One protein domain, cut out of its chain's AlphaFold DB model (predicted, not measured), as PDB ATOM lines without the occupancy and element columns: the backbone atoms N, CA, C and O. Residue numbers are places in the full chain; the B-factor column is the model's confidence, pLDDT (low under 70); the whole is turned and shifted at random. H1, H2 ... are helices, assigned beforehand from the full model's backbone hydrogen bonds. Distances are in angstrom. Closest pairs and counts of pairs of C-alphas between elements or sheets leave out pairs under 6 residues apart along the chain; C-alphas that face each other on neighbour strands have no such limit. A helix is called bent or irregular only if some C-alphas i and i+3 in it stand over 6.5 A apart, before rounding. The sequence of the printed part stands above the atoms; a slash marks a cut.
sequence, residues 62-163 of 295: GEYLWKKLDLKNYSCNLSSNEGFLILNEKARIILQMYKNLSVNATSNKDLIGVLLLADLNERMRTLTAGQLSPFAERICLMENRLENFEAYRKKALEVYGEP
ATOM      1  N   GLY A  62      16.171  53.214 124.820       83.19
ATOM      2  CA  GLY A  62      15.038  52.342 125.099       83.19
ATOM      3  C   GLY A  62      14.217  51.959 123.878       83.19
ATOM      4  O   GLY A  62      14.381  52.466 122.769       83.19
ATOM      5  N   GLU A  63      13.289  51.046 124.134       89.75
ATOM      6  CA  GLU A  63      12.489  50.361 123.120       89.75
ATOM      7  C   GLU A  63      11.056  50.916 123.159       89.75
ATOM      8  O   GLU A  63      10.114  50.280 123.641       89.75
ATOM      9  N   TYR A  64      10.914  52.167 122.719       91.19
ATOM     10  CA  TYR A  64       9.697  52.977 122.818       91.19
ATOM     11  C   TYR A  64       8.448  52.277 122.279       91.19
ATOM     12  O   TYR A  64       7.419  52.224 122.958       91.19
ATOM     13  N   LEU A  65       8.546  51.708 121.081       94.25
ATOM     14  CA  LEU A  65       7.447  51.014 120.421       94.25
ATOM     15  C   LEU A  65       7.189  49.646 121.048       94.25
ATOM     16  O   LEU A  65       6.071  49.144 120.968       94.25
ATOM     17  N   TRP A  66       8.167  49.035 121.711       93.81
ATOM     18  CA  TRP A  66       7.990  47.709 122.308       93.81
ATOM     19  C   TRP A  66       7.304  47.737 123.676       93.81
ATOM     20  O   TRP A  66       6.629  46.767 124.028       93.81
ATOM     21  N   LYS A  67       7.352  48.866 124.399       89.19
ATOM     22  CA  LYS A  67       6.763  49.023 125.747       89.19
ATOM     23  C   LYS A  67       5.290  48.611 125.852       89.19
ATOM     24  O   LYS A  67       4.892  48.056 126.873       89.19
ATOM     25  N   LYS A  68       4.468  48.870 124.824       90.06
ATOM     26  CA  LYS A  68       3.044  48.453 124.804       90.06
ATOM     27  C   LYS A  68       2.787  47.186 123.980       90.06
ATOM     28  O   LYS A  68       1.669  46.667 123.986       90.06
ATOM     29  N   LEU A  69       3.796  46.681 123.269       92.81
ATOM     30  CA  LEU A  69       3.669  45.493 122.427       92.81
ATOM     31  C   LEU A  69       3.999  44.216 123.177       92.81
ATOM     32  O   LEU A  69       3.306  43.216 122.972       92.81
ATOM     33  N   ASP A  70       5.001  44.249 124.048       87.81
ATOM     34  CA  ASP A  70       5.429  43.076 124.790       87.81
ATOM     35  C   ASP A  70       4.315  42.450 125.630       87.81
ATOM     36  O   ASP A  70       3.346  43.083 126.063       87.81
ATOM     37  N   LEU A  71       4.458  41.146 125.852       74.88
ATOM     38  CA  LEU A  71       3.605  40.426 126.778       74.88
ATOM     39  C   LEU A  71       3.964  40.843 128.204       74.88
ATOM     40  O   LEU A  71       5.131  40.827 128.578       74.88
ATOM     41  N   LYS A  72       2.946  41.136 129.021       69.81
ATOM     42  CA  LYS A  72       3.142  41.477 130.442       69.81
ATOM     43  C   LYS A  72       3.889  40.385 131.217       69.81
ATOM     44  O   LYS A  72       4.613  40.707 132.148       69.81
ATOM     45  N   ASN A  73       3.726  39.122 130.811       64.56
ATOM     46  CA  ASN A  73       4.371  37.963 131.421       64.56
ATOM     47  C   ASN A  73       5.104  37.162 130.342       64.56
ATOM     48  O   ASN A  73       4.534  36.254 129.736       64.56
ATOM     49  N   TYR A  74       6.357  37.522 130.083       69.12
ATOM     50  CA  TYR A  74       7.259  36.737 129.249       69.12
ATOM     51  C   TYR A  74       8.086  35.786 130.128       69.12
ATOM     52  O   TYR A  74       8.669  36.216 131.121       69.12
ATOM     53  N   SER A  75       8.132  34.496 129.787       73.31
ATOM     54  CA  SER A  75       8.922  33.497 130.516       73.31
ATOM     55  C   SER A  75      10.210  33.174 129.763       73.31
ATOM     56  O   SER A  75      10.160  32.614 128.665       73.31
ATOM     57  N   CYS A  76      11.360  33.471 130.366       78.81
ATOM     58  CA  CYS A  76      12.649  33.022 129.858       78.81
ATOM     59  C   CYS A  76      13.002  31.659 130.456       78.81
ATOM     60  O   CYS A  76      13.097  31.514 131.673       78.81
ATOM     61  N   ASN A  77      13.221  30.669 129.590       74.00
ATOM     62  CA  ASN A  77      13.642  29.328 130.001       74.00
ATOM     63  C   ASN A  77      15.171  29.157 130.010       74.00
ATOM     64  O   ASN A  77      15.653  28.071 130.325       74.00
ATOM     65  N   LEU A  78      15.931  30.202 129.667       73.56
ATOM     66  CA  LEU A  78      17.391  30.196 129.754       73.56
ATOM     67  C   LEU A  78      17.810  30.584 131.168       73.56
ATOM     68  O   LEU A  78      17.402  31.622 131.690       73.56
ATOM     69  N   SER A  79      18.648  29.758 131.791       66.12
ATOM     70  CA  SER A  79      19.200  30.097 133.103       66.12
ATOM     71  C   SER A  79      20.348  31.098 132.958       66.12
ATOM     72  O   SER A  79      21.156  30.999 132.036       66.12
ATOM     73  N   SER A  80      20.497  32.017 133.914       63.81
ATOM     74  CA  SER A  80      21.668  32.908 133.994       63.81
ATOM     75  C   SER A  80      22.994  32.162 134.209       63.81
ATOM     76  O   SER A  80      24.058  32.740 134.008       63.81
ATOM     77  N   ASN A  81      22.927  30.876 134.574       64.50
ATOM     78  CA  ASN A  81      24.069  29.980 134.749       64.50
ATOM     79  C   ASN A  81      24.399  29.173 133.483       64.50
ATOM     80  O   ASN A  81      25.284  28.315 133.522       64.50
ATOM     81  N   GLU A  82      23.689  29.396 132.371       70.50
ATOM     82  CA  GLU A  82      24.078  28.795 131.100       70.50
ATOM     83  C   GLU A  82      25.501  29.219 130.733       70.50
ATOM     84  O   GLU A  82      25.903  30.372 130.890       70.50
ATOM     85  N   GLY A  83      26.292  28.258 130.253       75.25
ATOM     86  CA  GLY A  83      27.678  28.521 129.895       75.25
ATOM     87  C   GLY A  83      27.774  29.624 128.841       75.25
ATOM     88  O   GLY A  83      27.037  29.620 127.859       75.25
ATOM     89  N   PHE A  84      28.740  30.530 129.004       77.12
ATOM     90  CA  PHE A  84      28.997  31.671 128.112       77.12
ATOM     91  C   PHE A  84      28.964  31.331 126.610       77.12
ATOM     92  O   PHE A  84      28.474  32.112 125.798       77.12
ATOM     93  N   LEU A  85      29.452  30.146 126.224       80.88
ATOM     94  CA  LEU A  85      29.425  29.680 124.833       80.88
ATOM     95  C   LEU A  85      28.000  29.495 124.287       80.88
ATOM     96  O   LEU A  85      27.753  29.833 123.133       80.88
ATOM     97  N   ILE A  86      27.072  28.998 125.108       82.75
ATOM     98  CA  ILE A  86      25.666  28.778 124.735       82.75
ATOM     99  C   ILE A  86      24.973  30.125 124.529       82.75
ATOM    100  O   ILE A  86      24.353  30.353 123.490       82.75
ATOM    101  N   LEU A  87      25.145  31.041 125.484       81.50
ATOM    102  CA  LEU A  87      24.549  32.375 125.420       81.50
ATOM    103  C   LEU A  87      25.070  33.171 124.210       81.50
ATOM    104  O   LEU A  87      24.292  33.816 123.510       81.50
ATOM    105  N   ASN A  88      26.367  33.068 123.898       82.19
ATOM    106  CA  ASN A  88      26.943  33.701 122.708       82.19
ATOM    107  C   ASN A  88      26.401  33.131 121.401       82.19
ATOM    108  O   ASN A  88      26.150  33.884 120.460       82.19
ATOM    109  N   GLU A  89      26.239  31.811 121.316       85.44
ATOM    110  CA  GLU A  89      25.697  31.188 120.113       85.44
ATOM    111  C   GLU A  89      24.242  31.612 119.884       85.44
ATOM    112  O   GLU A  89      23.878  31.993 118.770       85.44
ATOM    113  N   LYS A  90      23.433  31.674 120.947       87.19
ATOM    114  CA  LYS A  90      22.070  32.218 120.874       87.19
ATOM    115  C   LYS A  90      22.047  33.683 120.445       87.19
ATOM    116  O   LYS A  90      21.311  34.036 119.526       87.19
ATOM    117  N   ALA A  91      22.898  34.527 121.031       85.25
ATOM    118  CA  ALA A  91      23.020  35.926 120.623       85.25
ATOM    119  C   ALA A  91      23.408  36.068 119.137       85.25
ATOM    120  O   ALA A  91      22.883  36.934 118.433       85.25
ATOM    121  N   ARG A  92      24.273  35.183 118.621       85.94
ATOM    122  CA  ARG A  92      24.651  35.147 117.199       85.94
ATOM    123  C   ARG A  92      23.470  34.796 116.292       85.94
ATOM    124  O   ARG A  92      23.316  35.428 115.246       85.94
ATOM    125  N   ILE A  93      22.646  33.824 116.683       89.81
ATOM    126  CA  ILE A  93      21.433  33.431 115.947       89.81
ATOM    127  C   ILE A  93      20.433  34.592 115.914       89.81
ATOM    128  O   ILE A  93      19.998  34.994 114.834       89.81
ATOM    129  N   ILE A  94      20.158  35.198 117.071       90.44
ATOM    130  CA  ILE A  94      19.285  36.373 117.220       90.44
ATOM    131  C   ILE A  94      19.754  37.519 116.317       90.44
ATOM    132  O   ILE A  94      18.966  38.103 115.572       90.44
ATOM    133  N   LEU A  95      21.059  37.805 116.303       87.31
ATOM    134  CA  LEU A  95      21.629  38.825 115.424       87.31
ATOM    135  C   LEU A  95      21.405  38.513 113.941       87.31
ATOM    136  O   LEU A  95      21.146  39.423 113.151       87.31
ATOM    137  N   GLN A  96      21.520  37.247 113.543       89.38
ATOM    138  CA  GLN A  96      21.276  36.849 112.161       89.38
ATOM    139  C   GLN A  96      19.798  37.001 111.781       89.38
ATOM    140  O   GLN A  96      19.508  37.491 110.689       89.38
ATOM    141  N   MET A  97      18.875  36.641 112.677       93.00
ATOM    142  CA  MET A  97      17.438  36.848 112.473       93.00
ATOM    143  C   MET A  97      17.109  38.327 112.304       93.00
ATOM    144  O   MET A  97      16.481  38.707 111.318       93.00
ATOM    145  N   TYR A  98      17.601  39.165 113.217       91.62
ATOM    146  CA  TYR A  98      17.425  40.611 113.165       91.62
ATOM    147  C   TYR A  98      17.901  41.197 111.839       91.62
ATOM    148  O   TYR A  98      17.175  41.962 111.206       91.62
ATOM    149  N   LYS A  99      19.095  40.798 111.376       88.38
ATOM    150  CA  LYS A  99      19.614  41.214 110.069       88.38
ATOM    151  C   LYS A  99      18.652  40.799 108.963       88.38
ATOM    152  O   LYS A  99      18.163  41.657 108.240       88.38
ATOM    153  N   ASN A 100      18.318  39.517 108.861       91.19
ATOM    154  CA  ASN A 100      17.438  39.021 107.802       91.19
ATOM    155  C   ASN A 100      16.092  39.770 107.767       91.19
ATOM    156  O   ASN A 100      15.679  40.231 106.703       91.19
ATOM    157  N   LEU A 101      15.456  39.966 108.926       93.94
ATOM    158  CA  LEU A 101      14.222  40.746 109.055       93.94
ATOM    159  C   LEU A 101      14.415  42.199 108.610       93.94
ATOM    160  O   LEU A 101      13.586  42.730 107.878       93.94
ATOM    161  N   SER A 102      15.537  42.814 108.973       89.81
ATOM    162  CA  SER A 102      15.866  44.195 108.609       89.81
ATOM    163  C   SER A 102      16.011  44.398 107.103       89.81
ATOM    164  O   SER A 102      15.477  45.371 106.566       89.81
ATOM    165  N   VAL A 103      16.703  43.493 106.395       89.00
ATOM    166  CA  VAL A 103      16.773  43.566 104.922       89.00
ATOM    167  C   VAL A 103      15.423  43.308 104.296       89.00
ATOM    168  O   VAL A 103      15.072  44.023 103.363       89.00
ATOM    169  N   ASN A 104      14.661  42.340 104.801       91.38
ATOM    170  CA  ASN A 104      13.344  42.042 104.251       91.38
ATOM    171  C   ASN A 104      12.398  43.238 104.408       91.38
ATOM    172  O   ASN A 104      11.816  43.676 103.419       91.38
ATOM    173  N   ALA A 105      12.308  43.820 105.607       92.25
ATOM    174  CA  ALA A 105      11.480  44.994 105.870       92.25
ATOM    175  C   ALA A 105      11.896  46.184 104.992       92.25
ATOM    176  O   ALA A 105      11.062  46.793 104.329       92.25
ATOM    177  N   THR A 106      13.201  46.458 104.898       89.31
ATOM    178  CA  THR A 106      13.724  47.547 104.056       89.31
ATOM    179  C   THR A 106      13.434  47.311 102.569       89.31
ATOM    180  O   THR A 106      13.003  48.225 101.873       89.31
ATOM    181  N   SER A 107      13.644  46.088 102.070       89.50
ATOM    182  CA  SER A 107      13.446  45.744 100.652       89.50
ATOM    183  C   SER A 107      11.974  45.796 100.252       89.50
ATOM    184  O   SER A 107      11.649  46.222  99.147       89.50
ATOM    185  N   ASN A 108      11.088  45.417 101.172       93.69
ATOM    186  CA  ASN A 108       9.642  45.479 100.986       93.69
ATOM    187  C   ASN A 108       9.058  46.871 101.272       93.69
ATOM    188  O   ASN A 108       7.846  47.037 101.168       93.69
ATOM    189  N   LYS A 109       9.892  47.855 101.644       92.94
ATOM    190  CA  LYS A 109       9.462  49.183 102.110       92.94
ATOM    191  C   LYS A 109       8.436  49.120 103.254       92.94
ATOM    192  O   LYS A 109       7.538  49.954 103.350       92.94
ATOM    193  N   ASP A 110       8.564  48.122 104.122       93.88
ATOM    194  CA  ASP A 110       7.706  47.921 105.283       93.88
ATOM    195  C   ASP A 110       8.075  48.909 106.390       93.88
ATOM    196  O   ASP A 110       8.988  48.670 107.185       93.88
ATOM    197  N   LEU A 111       7.369  50.038 106.423       93.81
ATOM    198  CA  LEU A 111       7.636  51.128 107.353       93.81
ATOM    199  C   LEU A 111       7.591  50.683 108.817       93.81
ATOM    200  O   LEU A 111       8.517  50.957 109.579       93.81
ATOM    201  N   ILE A 112       6.533  49.978 109.206       95.44
ATOM    202  CA  ILE A 112       6.321  49.561 110.596       95.44
ATOM    203  C   ILE A 112       7.368  48.530 110.983       95.44
ATOM    204  O   ILE A 112       7.949  48.618 112.063       95.44
ATOM    205  N   GLY A 113       7.665  47.594 110.077       94.81
ATOM    206  CA  GLY A 113       8.740  46.641 110.291       94.81
ATOM    207  C   GLY A 113      10.091  47.333 110.506       94.81
ATOM    208  O   GLY A 113      10.816  47.015 111.449       94.81
ATOM    209  N   VAL A 114      10.413  48.334 109.682       92.50
ATOM    210  CA  VAL A 114      11.640  49.128 109.829       92.50
ATOM    211  C   VAL A 114      11.680  49.883 111.155       92.50
ATOM    212  O   VAL A 114      12.712  49.846 111.819       92.50
ATOM    213  N   LEU A 115      10.584  50.517 111.570       93.00
ATOM    214  CA  LEU A 115      10.511  51.259 112.832       93.00
ATOM    215  C   LEU A 115      10.695  50.348 114.048       93.00
ATOM    216  O   LEU A 115      11.516  50.640 114.914       93.00
ATOM    217  N   LEU A 116      10.004  49.206 114.086       94.44
ATOM    218  CA  LEU A 116      10.125  48.241 115.181       94.44
ATOM    219  C   LEU A 116      11.539  47.661 115.292       94.44
ATOM    220  O   LEU A 116      12.052  47.505 116.399       94.44
ATOM    221  N   LEU A 117      12.185  47.352 114.165       92.69
ATOM    222  CA  LEU A 117      13.556  46.831 114.156       92.69
ATOM    223  C   LEU A 117      14.592  47.925 114.450       92.69
ATOM    224  O   LEU A 117      15.599  47.648 115.108       92.69
ATOM    225  N   ALA A 118      14.361  49.163 114.006       87.50
ATOM    226  CA  ALA A 118      15.183  50.304 114.399       87.50
ATOM    227  C   ALA A 118      15.136  50.485 115.918       87.50
ATOM    228  O   ALA A 118      16.182  50.682 116.535       87.50
ATOM    229  N   ASP A 119      13.951  50.323 116.521       90.19
ATOM    230  CA  ASP A 119      13.738  50.462 117.960       90.19
ATOM    231  C   ASP A 119      14.596  49.487 118.794       90.19
ATOM    232  O   ASP A 119      15.070  49.841 119.870       90.19
ATOM    233  N   LEU A 120      14.909  48.309 118.240       88.88
ATOM    234  CA  LEU A 120      15.749  47.278 118.869       88.88
ATOM    235  C   LEU A 120      17.260  47.440 118.638       88.88
ATOM    236  O   LEU A 120      18.048  46.739 119.273       88.88
ATOM    237  N   ASN A 121      17.697  48.301 117.716       83.19
ATOM    238  CA  ASN A 121      19.072  48.293 117.195       83.19
ATOM    239  C   ASN A 121      20.149  48.407 118.289       83.19
ATOM    240  O   ASN A 121      21.112  47.641 118.321       83.19
ATOM    241  N   GLU A 122      19.975  49.326 119.234       77.38
ATOM    242  CA  GLU A 122      20.964  49.569 120.290       77.38
ATOM    243  C   GLU A 122      21.038  48.385 121.262       77.38
ATOM    244  O   GLU A 122      22.120  47.935 121.653       77.38
ATOM    245  N   ARG A 123      19.898  47.752 121.540       79.38
ATOM    246  CA  ARG A 123      19.812  46.536 122.353       79.38
ATOM    247  C   ARG A 123      20.464  45.349 121.627       79.38
ATOM    248  O   ARG A 123      21.237  44.612 122.242       79.38
ATOM    249  N   MET A 124      20.314  45.249 120.306       80.12
ATOM    250  CA  MET A 124      21.046  44.280 119.476       80.12
ATOM    251  C   MET A 124      22.563  44.515 119.483       80.12
ATOM    252  O   MET A 124      23.332  43.554 119.535       80.12
ATOM    253  N   ARG A 125      23.029  45.773 119.499       72.69
ATOM    254  CA  ARG A 125      24.462  46.087 119.645       72.69
ATOM    255  C   ARG A 125      24.999  45.604 120.989       72.69
ATOM    256  O   ARG A 125      26.058  44.973 121.011       72.69
ATOM    257  N   THR A 126      24.252  45.800 122.081       71.62
ATOM    258  CA  THR A 126      24.668  45.317 123.413       71.62
ATOM    259  C   THR A 126      24.800  43.795 123.496       71.62
ATOM    260  O   THR A 126      25.720  43.322 124.151       71.62
ATOM    261  N   LEU A 127      23.980  43.026 122.764       71.81
ATOM    262  CA  LEU A 127      24.101  41.559 122.695       71.81
ATOM    263  C   LEU A 127      25.412  41.074 122.053       71.81
ATOM    264  O   LEU A 127      25.784  39.915 122.210       71.81
ATOM    265  N   THR A 128      26.105  41.942 121.313       63.66
ATOM    266  CA  THR A 128      27.319  41.599 120.547       63.66
ATOM    267  C   THR A 128      28.593  42.234 121.100       63.66
ATOM    268  O   THR A 128      29.698  41.886 120.675       63.66
ATOM    269  N   ALA A 129      28.462  43.161 122.051       57.47
ATOM    270  CA  ALA A 129      29.589  43.779 122.726       57.47
ATOM    271  C   ALA A 129      30.169  42.765 123.721       57.47
ATOM    272  O   ALA A 129      29.726  42.693 124.859       57.47
ATOM    273  N   GLY A 130      31.166  41.981 123.293       48.62
ATOM    274  CA  GLY A 130      31.767  40.861 124.042       48.62
ATOM    275  C   GLY A 130      32.400  41.171 125.412       48.62
ATOM    276  O   GLY A 130      33.140  40.341 125.928       48.62
ATOM    277  N   GLN A 131      32.145  42.348 125.989       46.22
ATOM    278  CA  GLN A 131      32.456  42.725 127.372       46.22
ATOM    279  C   GLN A 131      31.237  42.633 128.306       46.22
ATOM    280  O   GLN A 131      31.409  42.556 129.519       46.22
ATOM    281  N   LEU A 132      30.018  42.611 127.760       51.81
ATOM    282  CA  LEU A 132      28.787  42.357 128.498       51.81
ATOM    283  C   LEU A 132      28.358  40.936 128.136       51.81
ATOM    284  O   LEU A 132      27.979  40.678 126.995       51.81
ATOM    285  N   SER A 133      28.476  39.989 129.070       54.03
ATOM    286  CA  SER A 133      27.888  38.661 128.862       54.03
ATOM    287  C   SER A 133      26.410  38.861 128.519       54.03
ATOM    288  O   SER A 133      25.730  39.565 129.270       54.03
ATOM    289  N   PRO A 134      25.901  38.312 127.403       61.00
ATOM    290  CA  PRO A 134      24.514  38.538 127.048       61.00
ATOM    291  C   PRO A 134      23.627  37.931 128.143       61.00
ATOM    292  O   PRO A 134      23.794  36.775 128.532       61.00
ATOM    293  N   PHE A 135      22.734  38.747 128.702       73.31
ATOM    294  CA  PHE A 135      21.854  38.324 129.788       73.31
ATOM    295  C   PHE A 135      20.786  37.378 129.234       73.31
ATOM    296  O   PHE A 135      20.141  37.700 128.235       73.31
ATOM    297  N   ALA A 136      20.592  36.233 129.893       76.69
ATOM    298  CA  ALA A 136      19.657  35.186 129.475       76.69
ATOM    299  C   ALA A 136      18.251  35.737 129.175       76.69
ATOM    300  O   ALA A 136      17.708  35.492 128.101       76.69
ATOM    301  N   GLU A 137      17.712  36.581 130.059       78.69
ATOM    302  CA  GLU A 137      16.408  37.233 129.875       78.69
ATOM    303  C   GLU A 137      16.342  38.104 128.618       78.69
ATOM    304  O   GLU A 137      15.335  38.110 127.915       78.69
ATOM    305  N   ARG A 138      17.430  38.808 128.295       81.69
ATOM    306  CA  ARG A 138      17.504  39.695 127.129       81.69
ATOM    307  C   ARG A 138      17.596  38.907 125.826       81.69
ATOM    308  O   ARG A 138      16.957  39.284 124.850       81.69
ATOM    309  N   ILE A 139      18.363  37.813 125.825       85.75
ATOM    310  CA  ILE A 139      18.407  36.846 124.717       85.75
ATOM    311  C   ILE A 139      17.001  36.313 124.467       85.75
ATOM    312  O   ILE A 139      16.489  36.455 123.367       85.75
ATOM    313  N   CYS A 140      16.373  35.764 125.502       86.69
ATOM    314  CA  CYS A 140      15.017  35.240 125.461       86.69
ATOM    315  C   CYS A 140      14.019  36.277 124.898       86.69
ATOM    316  O   CYS A 140      13.298  36.005 123.937       86.69
ATOM    317  N   LEU A 141      14.014  37.501 125.441       88.75
ATOM    318  CA  LEU A 141      13.106  38.559 124.998       88.75
ATOM    319  C   LEU A 141      13.313  38.915 123.517       88.75
ATOM    320  O   LEU A 141      12.336  39.007 122.772       88.75
ATOM    321  N   MET A 142      14.565  39.075 123.070       90.00
ATOM    322  CA  MET A 142      14.857  39.330 121.655       90.00
ATOM    323  C   MET A 142      14.476  38.144 120.767       90.00
ATOM    324  O   MET A 142      13.890  38.356 119.712       90.00
ATOM    325  N   GLU A 143      14.776  36.910 121.183       91.38
ATOM    326  CA  GLU A 143      14.393  35.680 120.476       91.38
ATOM    327  C   GLU A 143      12.877  35.680 120.243       91.38
ATOM    328  O   GLU A 143      12.429  35.676 119.098       91.38
ATOM    329  N   ASN A 144      12.087  35.870 121.302       92.06
ATOM    330  CA  ASN A 144      10.631  35.928 121.213       92.06
ATOM    331  C   ASN A 144      10.120  37.043 120.286       92.06
ATOM    332  O   ASN A 144       9.229  36.801 119.469       92.06
ATOM    333  N   ARG A 145      10.666  38.261 120.397       93.50
ATOM    334  CA  ARG A 145      10.258  39.391 119.548       93.50
ATOM    335  C   ARG A 145      10.558  39.143 118.070       93.50
ATOM    336  O   ARG A 145       9.727  39.474 117.227       93.50
ATOM    337  N   LEU A 146      11.717  38.565 117.753       94.62
ATOM    338  CA  LEU A 146      12.140  38.326 116.373       94.62
ATOM    339  C   LEU A 146      11.473  37.086 115.757       94.62
ATOM    340  O   LEU A 146      11.128  37.121 114.578       94.62
ATOM    341  N   GLU A 147      11.245  36.015 116.522       94.81
ATOM    342  CA  GLU A 147      10.497  34.834 116.055       94.81
ATOM    343  C   GLU A 147       9.037  35.178 115.738       94.81
ATOM    344  O   GLU A 147       8.482  34.718 114.741       94.81
ATOM    345  N   ASN A 148       8.429  36.042 116.555       95.12
ATOM    346  CA  ASN A 148       7.027  36.443 116.429       95.12
ATOM    347  C   ASN A 148       6.859  37.817 115.765       95.12
ATOM    348  O   ASN A 148       5.821  38.465 115.919       95.12
ATOM    349  N   PHE A 149       7.869  38.277 115.025       95.88
ATOM    350  CA  PHE A 149       7.948  39.651 114.530       95.88
ATOM    351  C   PHE A 149       6.710  40.089 113.738       95.88
ATOM    352  O   PHE A 149       6.193  41.182 113.950       95.88
ATOM    353  N   GLU A 150       6.175  39.224 112.876       95.81
ATOM    354  CA  GLU A 150       4.979  39.546 112.089       95.81
ATOM    355  C   GLU A 150       3.714  39.737 112.931       95.81
ATOM    356  O   GLU A 150       2.872  40.580 112.618       95.81
ATOM    357  N   ALA A 151       3.577  38.987 114.026       95.56
ATOM    358  CA  ALA A 151       2.470  39.180 114.953       95.56
ATOM    359  C   ALA A 151       2.598  40.532 115.670       95.56
ATOM    360  O   ALA A 151       1.622  41.275 115.759       95.56
ATOM    361  N   TYR A 152       3.809  40.889 116.109       96.31
ATOM    362  CA  TYR A 152       4.073  42.190 116.727       96.31
ATOM    363  C   TYR A 152       3.893  43.355 115.759       96.31
ATOM    364  O   TYR A 152       3.340  44.381 116.148       96.31
ATOM    365  N   ARG A 153       4.279  43.187 114.492       96.00
ATOM    366  CA  ARG A 153       4.062  44.188 113.446       96.00
ATOM    367  C   ARG A 153       2.577  44.481 113.241       96.00
ATOM    368  O   ARG A 153       2.186  45.642 113.221       96.00
ATOM    369  N   LYS A 154       1.738  43.444 113.150       96.00
ATOM    370  CA  LYS A 154       0.276  43.612 113.055       96.00
ATOM    371  C   LYS A 154      -0.305  44.244 114.317       96.00
ATOM    372  O   LYS A 154      -1.091  45.178 114.226       96.00
ATOM    373  N   LYS A 155       0.143  43.797 115.491       96.25
ATOM    374  CA  LYS A 155      -0.265  44.379 116.774       96.25
ATOM    375  C   LYS A 155       0.117  45.860 116.885       96.25
ATOM    376  O   LYS A 155      -0.619  46.630 117.488       96.25
ATOM    377  N   ALA A 156       1.241  46.281 116.304       96.31
ATOM    378  CA  ALA A 156       1.647  47.683 116.293       96.31
ATOM    379  C   ALA A 156       0.620  48.574 115.590       96.31
ATOM    380  O   ALA A 156       0.284  49.616 116.138       96.31
ATOM    381  N   LEU A 157       0.052  48.129 114.467       94.81
ATOM    382  CA  LEU A 157      -1.051  48.834 113.806       94.81
ATOM    383  C   LEU A 157      -2.291  48.938 114.696       94.81
ATOM    384  O   LEU A 157      -2.916  49.989 114.775       94.81
ATOM    385  N   GLU A 158      -2.640  47.859 115.395       94.94
ATOM    386  CA  GLU A 158      -3.801  47.842 116.292       94.94
ATOM    387  C   GLU A 158      -3.625  48.778 117.497       94.94
ATOM    388  O   GLU A 158      -4.589  49.378 117.967       94.94
ATOM    389  N   VAL A 159      -2.398  48.890 118.015       94.62
ATOM    390  CA  VAL A 159      -2.086  49.655 119.231       94.62
ATOM    391  C   VAL A 159      -1.776  51.122 118.934       94.62
ATOM    392  O   VAL A 159      -2.153  51.989 119.723       94.62
ATOM    393  N   TYR A 160      -1.066  51.402 117.842       94.44
ATOM    394  CA  TYR A 160      -0.538  52.731 117.521       94.44
ATOM    395  C   TYR A 160      -1.221  53.388 116.320       94.44
ATOM    396  O   TYR A 160      -1.064  54.592 116.135       94.44
ATOM    397  N   GLY A 161      -2.002  52.641 115.536       93.38
ATOM    398  CA  GLY A 161      -2.565  53.123 114.279       93.38
ATOM    399  C   GLY A 161      -1.548  53.120 113.137       93.38
ATOM    400  O   GLY A 161      -0.473  52.532 113.230       93.38
ATOM    401  N   GLU A 162      -1.913  53.773 112.036       92.19
ATOM    402  CA  GLU A 162      -1.031  53.953 110.881       92.19
ATOM    403  C   GLU A 162      -0.050  55.116 111.126       92.19
ATOM    404  O   GLU A 162      -0.472  56.161 111.634       92.19
ATOM    405  N   PRO A 163       1.236  54.987 110.747       92.94
ATOM    406  CA  PRO A 163       2.174  56.105 110.777       92.94
ATOM    407  C   PRO A 163       1.704  57.274 109.903       92.94
ATOM    408  O   PRO A 163       1.172  57.085 108.810       92.94
TER     409      PRO A 163
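AT A GLANCE: This is residues 62 to 163 of the 295 residues of an uncharacterized protein of Thermococcus guaymasensis DSM 11113 (UniProt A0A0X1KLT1). Three helices form an up-and-down bundle, each running against the one before, long H1 beside H2 and H3, with H4 across one end. The 102 printed residues have four named helices, H1 to H4 in order, and no named strand: all helix, compact, radius of gyration of the C-alphas 13.8 A, spans 42 by 30 by 20 A.

HOW THE PARTS SIT: Start at H1, residues 84 to 107; its residues 95 to 106 alone touch H2, residues 111 to 126, a hairpin at a shallow tilt of 26 degrees, closest C-alphas Ala 105 and Gly 113, 5.5 A. H3, residues 136 to 147, touches H1, closest C-alphas Ile 94 and Glu 143, 5.9 A. H4, residues 149 to 160, touches H2 with residues 153 to 156 alone, closest C-alphas Arg 153 and Gly 113, 6.2 A. Every O i to N i+4 pair is within hydrogen-bond range in H1 and H3; 10 of 12 in H2, 7 of 8 in H4.

IN THESE COORDINATES: Find C-alpha 84 at (28.997, 31.671, 128.112); H1 runs 34.6 A. H2, 24.1 A, is irregular: C-alphas 119 and 122 are 7.6 A apart. H3 is 16.3 A; H4, 15.9 A, ends at (-0.538, 52.731, 117.521).

THE WHOLE: The printed part has no cut; residues 62 to 83 have no named element. pLDDT is under 70 in residues 72 to 74, 79 to 81 and 128 to 134.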